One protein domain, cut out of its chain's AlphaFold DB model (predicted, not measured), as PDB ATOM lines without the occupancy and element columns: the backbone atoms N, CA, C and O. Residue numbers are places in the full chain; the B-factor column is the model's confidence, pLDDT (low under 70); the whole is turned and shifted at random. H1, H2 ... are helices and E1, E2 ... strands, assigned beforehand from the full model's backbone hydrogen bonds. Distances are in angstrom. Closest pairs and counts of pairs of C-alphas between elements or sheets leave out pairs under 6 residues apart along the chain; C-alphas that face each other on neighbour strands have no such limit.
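Overview. This is residues 170 to 230 of the 248 residues of an uncharacterized protein of Spirochaetaceae bacterium (UniProt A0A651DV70). The printed part has little regular structure: a twisted hairpin of two strands, E1 and E2, with one short helix, H1, packed near its open end. Long unnamed stretches run at both ends, residues 170 to 185 and 214 to 230. The 61 residues, 24 of them in named elements, are mixed, in the order E1, E2, H1, with the sheet antiparallel. The whole is elongated, 38 by 21 by 18 A, and only just compact, close to loose, with a radius of gyration of the C-alphas of 12.5 A.

Along the chain. E1, residues 186 to 192, begins at C-alpha 186 (165.589, 136.001, 214.064) and is 18.7 A long. E2, residues 195 to 201, is 19.4 A long. H1, residues 204 to 213, ends at C-alpha 213 (170.950, 139.585, 229.269).

Arrangement. E1 and E2 form an antiparallel hairpin at 156 degrees; N 190 and O 197 are 2.8 A apart, within hydrogen-bond range. The closest C-alphas of E2 and H1, Phe 201 and Gln 207, are 5.8 A apart; those of E1 and H1, His 186 and Glu 204, 6.5 A. In H1 every O i to N i+4 pair is within hydrogen-bond range. Residues 217 to 218 pair antiparallel with residues 190 to 191 of E1.

Size, cuts and confidence. The C-alphas farthest apart, Glu 179 and Asn 228, are 39.4 A apart. The printed part has no cut, and both links are tight. Mean pLDDT of the printed part is 79.0; residues 179 to 180, 182 and 215 to 221 are under 70.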
ATOM      1  N   CYS A 170     173.897 142.092 213.216       87.81
ATOM      2  CA  CYS A 170     173.321 141.341 214.317       87.81
ATOM      3  C   CYS A 170     173.352 142.189 215.592       87.81
ATOM      4  O   CYS A 170     174.407 142.612 216.055       87.81
ATOM      5  N   SER A 171     172.193 142.355 216.217       88.81
ATOM      6  CA  SER A 171     171.969 143.142 217.432       88.81
ATOM      7  C   SER A 171     172.641 142.605 218.705       88.81
ATOM      8  O   SER A 171     172.484 143.189 219.773       88.81
ATOM      9  N   TRP A 172     173.342 141.471 218.624       90.62
ATOM     10  CA  TRP A 172     174.060 140.879 219.757       90.62
ATOM     11  C   TRP A 172     175.562 140.739 219.508       90.62
ATOM     12  O   TRP A 172     176.353 141.119 220.362       90.62
ATOM     13  N   CYS A 173     175.963 140.167 218.368       88.44
ATOM     14  CA  CYS A 173     177.373 139.894 218.065       88.44
ATOM     15  C   CYS A 173     177.977 140.825 217.009       88.44
ATOM     16  O   CYS A 173     179.126 140.620 216.633       88.44
ATOM     17  N   GLU A 174     177.201 141.788 216.497       84.75
ATOM     18  CA  GLU A 174     177.620 142.796 215.508       84.75
ATOM     19  C   GLU A 174     178.122 142.227 214.166       84.75
ATOM     20  O   GLU A 174     178.645 142.953 213.321       84.75
ATOM     21  N   SER A 175     177.934 140.926 213.934       83.62
ATOM     22  CA  SER A 175     178.256 140.272 212.663       83.62
ATOM     23  C   SER A 175     177.300 140.712 211.551       83.62
ATOM     24  O   SER A 175     176.144 141.049 211.818       83.62
ATOM     25  N   ASP A 176     177.784 140.693 210.308       80.06
ATOM     26  CA  ASP A 176     177.003 141.063 209.123       80.06
ATOM     27  C   ASP A 176     175.873 140.047 208.903       80.06
ATOM     28  O   ASP A 176     176.109 138.841 208.820       80.06
ATOM     29  N   LEU A 177     174.632 140.529 208.816       81.00
ATOM     30  CA  LEU A 177     173.480 139.674 208.528       81.00
ATOM     31  C   LEU A 177     173.488 139.174 207.076       81.00
ATOM     32  O   LEU A 177     172.868 138.170 206.767       81.00
ATOM     33  N   GLY A 178     174.230 139.814 206.174       71.75
ATOM     34  CA  GLY A 178     174.387 139.359 204.794       71.75
ATOM     35  C   GLY A 178     175.139 138.038 204.636       71.75
ATOM     36  O   GLY A 178     175.087 137.449 203.558       71.75
ATOM     37  N   GLU A 179     175.847 137.580 205.671       69.94
ATOM     38  CA  GLU A 179     176.532 136.280 205.672       69.94
ATOM     39  C   GLU A 179     175.573 135.112 205.947       69.94
ATOM     40  O   GLU A 179     175.898 133.968 205.632       69.94
ATOM     41  N   SER A 180     174.396 135.387 206.517       67.31
ATOM     42  CA  SER A 180     173.381 134.381 206.838       67.31
ATOM     43  C   SER A 180     172.185 134.491 205.881       67.31
ATOM     44  O   SER A 180     171.834 135.593 205.447       67.31
ATOM     45  N   PRO A 181     171.542 133.372 205.503       72.25
ATOM     46  CA  PRO A 181     170.292 133.417 204.756       72.25
ATOM     47  C   PRO A 181     169.238 134.228 205.526       72.25
ATOM     48  O   PRO A 181     169.127 134.069 206.742       72.25
ATOM     49  N   PRO A 182     168.390 135.026 204.849       69.06
ATOM     50  CA  PRO A 182     167.317 135.771 205.512       69.06
ATOM     51  C   PRO A 182     166.353 134.893 206.321       69.06
ATOM     52  O   PRO A 182     165.724 135.379 207.255       69.06
ATOM     53  N   GLU A 183     166.230 133.614 205.958       74.06
ATOM     54  CA  GLU A 183     165.384 132.624 206.635       74.06
ATOM     55  C   GLU A 183     165.915 132.235 208.025       74.06
ATOM     56  O   GLU A 183     165.129 131.860 208.892       74.06
ATOM     57  N   ASP A 184     167.220 132.403 208.261       78.56
ATOM     58  CA  ASP A 184     167.878 132.137 209.546       78.56
ATOM     59  C   ASP A 184     167.941 133.390 210.438       78.56
ATOM     60  O   ASP A 184     168.446 133.354 211.566       78.56
ATOM     61  N   HIS A 185     167.437 134.526 209.948       85.06
ATOM     62  CA  HIS A 185     167.366 135.742 210.741       85.06
ATOM     63  C   HIS A 185     166.226 135.658 211.741       85.06
ATOM     64  O   HIS A 185     165.062 135.447 211.404       85.06
ATOM     65  N   HIS A 186     166.567 135.911 212.996       85.31
ATOM     66  CA  HIS A 186     165.589 136.001 214.064       85.31
ATOM     67  C   HIS A 186     165.364 137.461 214.418       85.31
ATOM     68  O   HIS A 186     166.312 138.239 214.495       85.31
ATOM     69  N   GLU A 187     164.120 137.839 214.684       87.12
ATOM     70  CA  GLU A 187     163.787 139.190 215.118       87.12
ATOM     71  C   GLU A 187     163.057 139.187 216.457       87.12
ATOM     72  O   GLU A 187     162.230 138.316 216.726       87.12
ATOM     73  N   ASP A 188     163.365 140.186 217.282       84.88
ATOM     74  CA  ASP A 188     162.651 140.478 218.518       84.88
ATOM     75  C   ASP A 188     162.211 141.937 218.547       84.88
ATOM     76  O   ASP A 188     162.973 142.849 218.227       84.88
ATOM     77  N   TYR A 189     160.984 142.157 219.009       82.50
ATOM     78  CA  TYR A 189     160.490 143.485 219.352       82.50
ATOM     79  C   TYR A 189     160.596 143.655 220.854       82.50
ATOM     80  O   TYR A 189     159.885 142.984 221.604       82.50
ATOM     81  N   VAL A 190     161.506 144.521 221.275       81.69
ATOM     82  CA  VAL A 190     161.924 144.645 222.664       81.69
ATOM     83  C   VAL A 190     161.453 145.982 223.204       81.69
ATOM     84  O   VAL A 190     161.830 147.035 222.694       81.69
ATOM     85  N   ALA A 191     160.622 145.945 224.241       76.75
ATOM     86  CA  ALA A 191     160.168 147.158 224.905       76.75
ATOM     87  C   ALA A 191     161.122 147.547 226.044       76.75
ATOM     88  O   ALA A 191     161.250 146.818 227.037       76.75
ATOM     89  N   LEU A 192     161.778 148.700 225.895       74.25
ATOM     90  CA  LEU A 192     162.674 149.314 226.872       74.25
ATOM     91  C   LEU A 192     162.072 150.649 227.334       74.25
ATOM     92  O   LEU A 192     162.002 151.622 226.584       74.25
ATOM     93  N   GLY A 193     161.630 150.702 228.591       74.12
ATOM     94  CA  GLY A 193     161.036 151.908 229.170       74.12
ATOM     95  C   GLY A 193     159.702 152.279 228.520       74.12
ATOM     96  O   GLY A 193     158.698 151.626 228.790       74.12
ATOM     97  N   ALA A 194     159.702 153.351 227.722       71.50
ATOM     98  CA  ALA A 194     158.539 153.848 226.976       71.50
ATOM     99  C   ALA A 194     158.611 153.546 225.468       71.50
ATOM    100  O   ALA A 194     157.662 153.826 224.739       71.50
ATOM    101  N   PHE A 195     159.727 152.988 224.993       71.75
ATOM    102  CA  PHE A 195     159.961 152.725 223.577       71.75
ATOM    103  C   PHE A 195     159.926 151.225 223.297       71.75
ATOM    104  O   PHE A 195     160.116 150.399 224.196       71.75
ATOM    105  N   GLN A 196     159.639 150.873 222.048       77.75
ATOM    106  CA  GLN A 196     159.750 149.512 221.542       77.75
ATOM    107  C   GLN A 196     160.635 149.539 220.306       77.75
ATOM    108  O   GLN A 196     160.335 150.237 219.340       77.75
ATOM    109  N   GLU A 197     161.713 148.772 220.348       82.69
ATOM    110  CA  GLU A 197     162.717 148.720 219.293       82.69
ATOM    111  C   GLU A 197     162.742 147.330 218.664       82.69
ATOM    112  O   GLU A 197     162.442 146.324 219.312       82.69
ATOM    113  N   ARG A 198     163.069 147.276 217.372       85.38
ATOM    114  CA  ARG A 198     163.217 146.027 216.625       85.38
ATOM    115  C   ARG A 198     164.694 145.658 216.579       85.38
ATOM    116  O   ARG A 198     165.498 146.431 216.069       85.38
ATOM    117  N   TYR A 199     165.011 144.461 217.049       87.69
ATOM    118  CA  TYR A 199     166.347 143.880 217.024       87.69
ATOM    119  C   TYR A 199     166.362 142.669 216.090       87.69
ATOM    120  O   TYR A 199     165.394 141.908 216.045       87.69
ATOM    121  N   ILE A 200     167.448 142.499 215.335       88.44
ATOM    122  CA  ILE A 200     167.625 141.415 214.357       88.44
ATOM    123  C   ILE A 200     168.896 140.641 214.705       88.44
ATOM    124  O   ILE A 200     169.922 141.236 215.027       88.44
ATOM    125  N   PHE A 201     168.847 139.315 214.639       89.44
ATOM    126  CA  PHE A 201     169.930 138.423 215.040       89.44
ATOM    127  C   PHE A 201     170.276 137.440 213.925       89.44
ATOM    128  O   PHE A 201     169.386 136.888 213.286       89.44
ATOM    129  N   CYS A 202     171.570 137.161 213.759       88.56
ATOM    130  CA  CYS A 202     172.080 136.197 212.774       88.56
ATOM    131  C   CYS A 202     171.796 134.728 213.128       88.56
ATOM    132  O   CYS A 202     172.010 133.846 212.312       88.56
ATOM    133  N   SER A 203     171.419 134.436 214.376       89.31
ATOM    134  CA  SER A 203     171.170 133.068 214.836       89.31
ATOM    135  C   SER A 203     170.329 133.039 216.106       89.31
ATOM    136  O   SER A 203     170.370 133.965 216.927       89.31
ATOM    137  N   GLU A 204     169.655 131.912 216.336       89.38
ATOM    138  CA  GLU A 204     168.884 131.673 217.558       89.38
ATOM    139  C   GLU A 204     169.762 131.774 218.819       89.38
ATOM    140  O   GLU A 204     169.323 132.237 219.873       89.38
ATOM    141  N   LYS A 205     171.044 131.391 218.727       90.62
ATOM    142  CA  LYS A 205     172.003 131.514 219.836       90.62
ATOM    143  C   LYS A 205     172.181 132.973 220.262       90.62
ATOM    144  O   LYS A 205     172.176 133.250 221.463       90.62
ATOM    145  N   CYS A 206     172.315 133.885 219.300       89.75
ATOM    146  CA  CYS A 206     172.446 135.320 219.554       89.75
ATOM    147  C   CYS A 206     171.155 135.904 220.136       89.75
ATOM    148  O   CYS A 206     171.206 136.587 221.157       89.75
ATOM    149  N   GLN A 207     170.000 135.544 219.570       89.19
ATOM    150  CA  GLN A 207     168.693 135.947 220.098       89.19
ATOM    151  C   GLN A 207     168.497 135.475 221.551       89.19
ATOM    152  O   GLN A 207     168.131 136.250 222.433       89.19
ATOM    153  N   ARG A 208     168.791 134.202 221.848       87.31
ATOM    154  CA  ARG A 208     168.685 133.647 223.209       87.31
ATOM    155  C   ARG A 208     169.654 134.316 224.183       87.31
ATOM    156  O   ARG A 208     169.282 134.533 225.334       87.31
ATOM    157  N   ALA A 209     170.879 134.621 223.755       88.44
ATOM    158  CA  ALA A 209     171.855 135.326 224.583       88.44
ATOM    159  C   ALA A 209     171.377 136.747 224.917       88.44
ATOM    160  O   ALA A 209     171.352 137.114 226.093       88.44
ATOM    161  N   PHE A 210     170.878 137.474 223.913       87.75
ATOM    162  CA  PHE A 210     170.264 138.786 224.089       87.75
ATOM    163  C   PHE A 210     169.095 138.734 225.085       87.75
ATOM    164  O   PHE A 210     169.105 139.454 226.081       87.75
ATOM    165  N   ARG A 211     168.139 137.812 224.901       83.94
ATOM    166  CA  ARG A 211     166.973 137.642 225.793       83.94
ATOM    167  C   ARG A 211     167.338 137.300 227.241       83.94
ATOM    168  O   ARG A 211     166.563 137.596 228.148       83.94
ATOM    169  N   ARG A 212     168.476 136.636 227.472       83.56
ATOM    170  CA  ARG A 212     168.975 136.339 228.828       83.56
ATOM    171  C   ARG A 212     169.561 137.574 229.498       83.56
ATOM    172  O   ARG A 212     169.365 137.749 230.695       83.56
ATOM    173  N   HIS A 213     170.290 138.392 228.742       82.25
ATOM    174  CA  HIS A 213     170.950 139.585 229.269       82.25
ATOM    175  C   HIS A 213     169.972 140.748 229.461       82.25
ATOM    176  O   HIS A 213     170.031 141.455 230.463       82.25
ATOM    177  N   TYR A 214     169.026 140.889 228.533       74.81
ATOM    178  CA  TYR A 214     167.994 141.915 228.538       74.81
ATOM    179  C   TYR A 214     166.622 141.254 228.725       74.81
ATOM    180  O   TYR A 214     165.937 140.964 227.740       74.81
ATOM    181  N   PRO A 215     166.191 140.997 229.978       63.34
ATOM    182  CA  PRO A 215     164.877 140.437 230.288       63.34
ATOM    183  C   PRO A 215     163.796 141.509 230.098       63.34
ATOM    184  O   PRO A 215     163.191 142.015 231.049       63.34
ATOM    185  N   ALA A 216     163.605 141.899 228.849       63.16
ATOM    186  CA  ALA A 216     162.651 142.891 228.414       63.16
ATOM    187  C   ALA A 216     161.393 142.215 227.856       63.16
ATOM    188  O   ALA A 216     161.258 140.992 227.797       63.16
ATOM    189  N   ARG A 217     160.419 143.048 227.528       67.31
ATOM    190  CA  ARG A 217     159.146 142.675 226.926       67.31
ATOM    191  C   ARG A 217     159.381 142.309 225.459       67.31
ATOM    192  O   ARG A 217     159.752 143.198 224.706       67.31
ATOM    193  N   VAL A 218     159.219 141.040 225.074       63.78
ATOM    194  CA  VAL A 218     159.654 140.529 223.756       63.78
ATOM    195  C   VAL A 218     158.464 140.139 222.874       63.78
ATOM    196  O   VAL A 218     158.273 138.967 222.569       63.78
ATOM    197  N   HIS A 219     157.614 141.096 222.500       68.38
ATOM    198  CA  HIS A 219     156.647 140.902 221.411       68.38
ATOM    199  C   HIS A 219     156.105 142.237 220.884       68.38
ATOM    200  O   HIS A 219     156.134 143.257 221.570       68.38
ATOM    201  N   ARG A 220     155.564 142.205 219.660       63.84
ATOM    202  CA  ARG A 220     155.172 143.382 218.865       63.84
ATOM    203  C   ARG A 220     154.138 144.312 219.523       63.84
ATOM    204  O   ARG A 220     154.149 145.500 219.231       63.84
ATOM    205  N   ASN A 221     153.289 143.793 220.410       67.69
ATOM    206  CA  ASN A 221     152.156 144.526 220.992       67.69
ATOM    207  C   ASN A 221     152.282 144.668 222.519       67.69
ATOM    208  O   ASN A 221     151.290 144.608 223.242       67.69
ATOM    209  N   CYS A 222     153.498 144.768 223.065       71.25
ATOM    210  CA  CYS A 222     153.669 144.622 224.512       71.25
ATOM    211  C   CYS A 222     153.101 145.769 225.370       71.25
ATOM    212  O   CYS A 222     152.859 145.583 226.564       71.25
ATOM    213  N   TYR A 223     152.850 146.941 224.790       71.50
ATOM    214  CA  TYR A 223     152.137 148.022 225.481       71.50
ATOM    215  C   TYR A 223     150.608 147.919 225.371       71.50
ATOM    216  O   TYR A 223     149.906 148.633 226.080       71.50
ATOM    217  N   GLU A 224     150.087 147.023 224.531       74.31
ATOM    218  CA  GLU A 224     148.645 146.854 224.300       74.31
ATOM    219  C   GLU A 224     148.043 145.704 225.126       74.31
ATOM    220  O   GLU A 224     146.826 145.544 225.168       74.31
ATOM    221  N   VAL A 225     148.884 144.895 225.782       72.81
ATOM    222  CA  VAL A 225     148.476 143.686 226.514       72.81
ATOM    223  C   VAL A 225     148.882 143.793 227.983       72.81
ATOM    224  O   VAL A 225     150.021 144.139 228.302       72.81
ATOM    225  N   ASP A 226     147.962 143.452 228.889       74.62
ATOM    226  CA  ASP A 226     148.260 143.392 230.320       74.62
ATOM    227  C   ASP A 226     149.329 142.322 230.608       74.62
ATOM    228  O   ASP A 226     149.228 141.166 230.185       74.62
ATOM    229  N   CYS A 227     150.365 142.694 231.361       73.12
ATOM    230  CA  CYS A 227     151.483 141.808 231.690       73.12
ATOM    231  C   CYS A 227     151.055 140.584 232.493       73.12
ATOM    232  O   CYS A 227     151.688 139.533 232.378       73.12
ATOM    233  N   ASN A 228     149.981 140.705 233.271       74.44
ATOM    234  CA  ASN A 228     149.442 139.594 234.044       74.44
ATOM    235  C   ASN A 228     148.778 138.529 233.158       74.44
ATOM    236  O   ASN A 228     148.713 137.362 233.542       74.44
ATOM    237  N   GLN A 229     148.358 138.905 231.947       76.56
ATOM    238  CA  GLN A 229     147.726 138.017 230.971       76.56
ATOM    239  C   GLN A 229     148.685 137.592 229.843       76.56
ATOM    240  O   GLN A 229     148.392 136.660 229.097       76.56
ATOM    241  N   CYS A 230     149.853 138.231 229.726       74.12
ATOM    242  CA  CYS A 230     150.832 137.935 228.686       74.12
ATOM    243  C   CYS A 230     151.710 136.716 229.033       74.12
ATOM    244  O   CYS A 230     152.421 136.690 230.040       74.12
TER     245      CYS A 230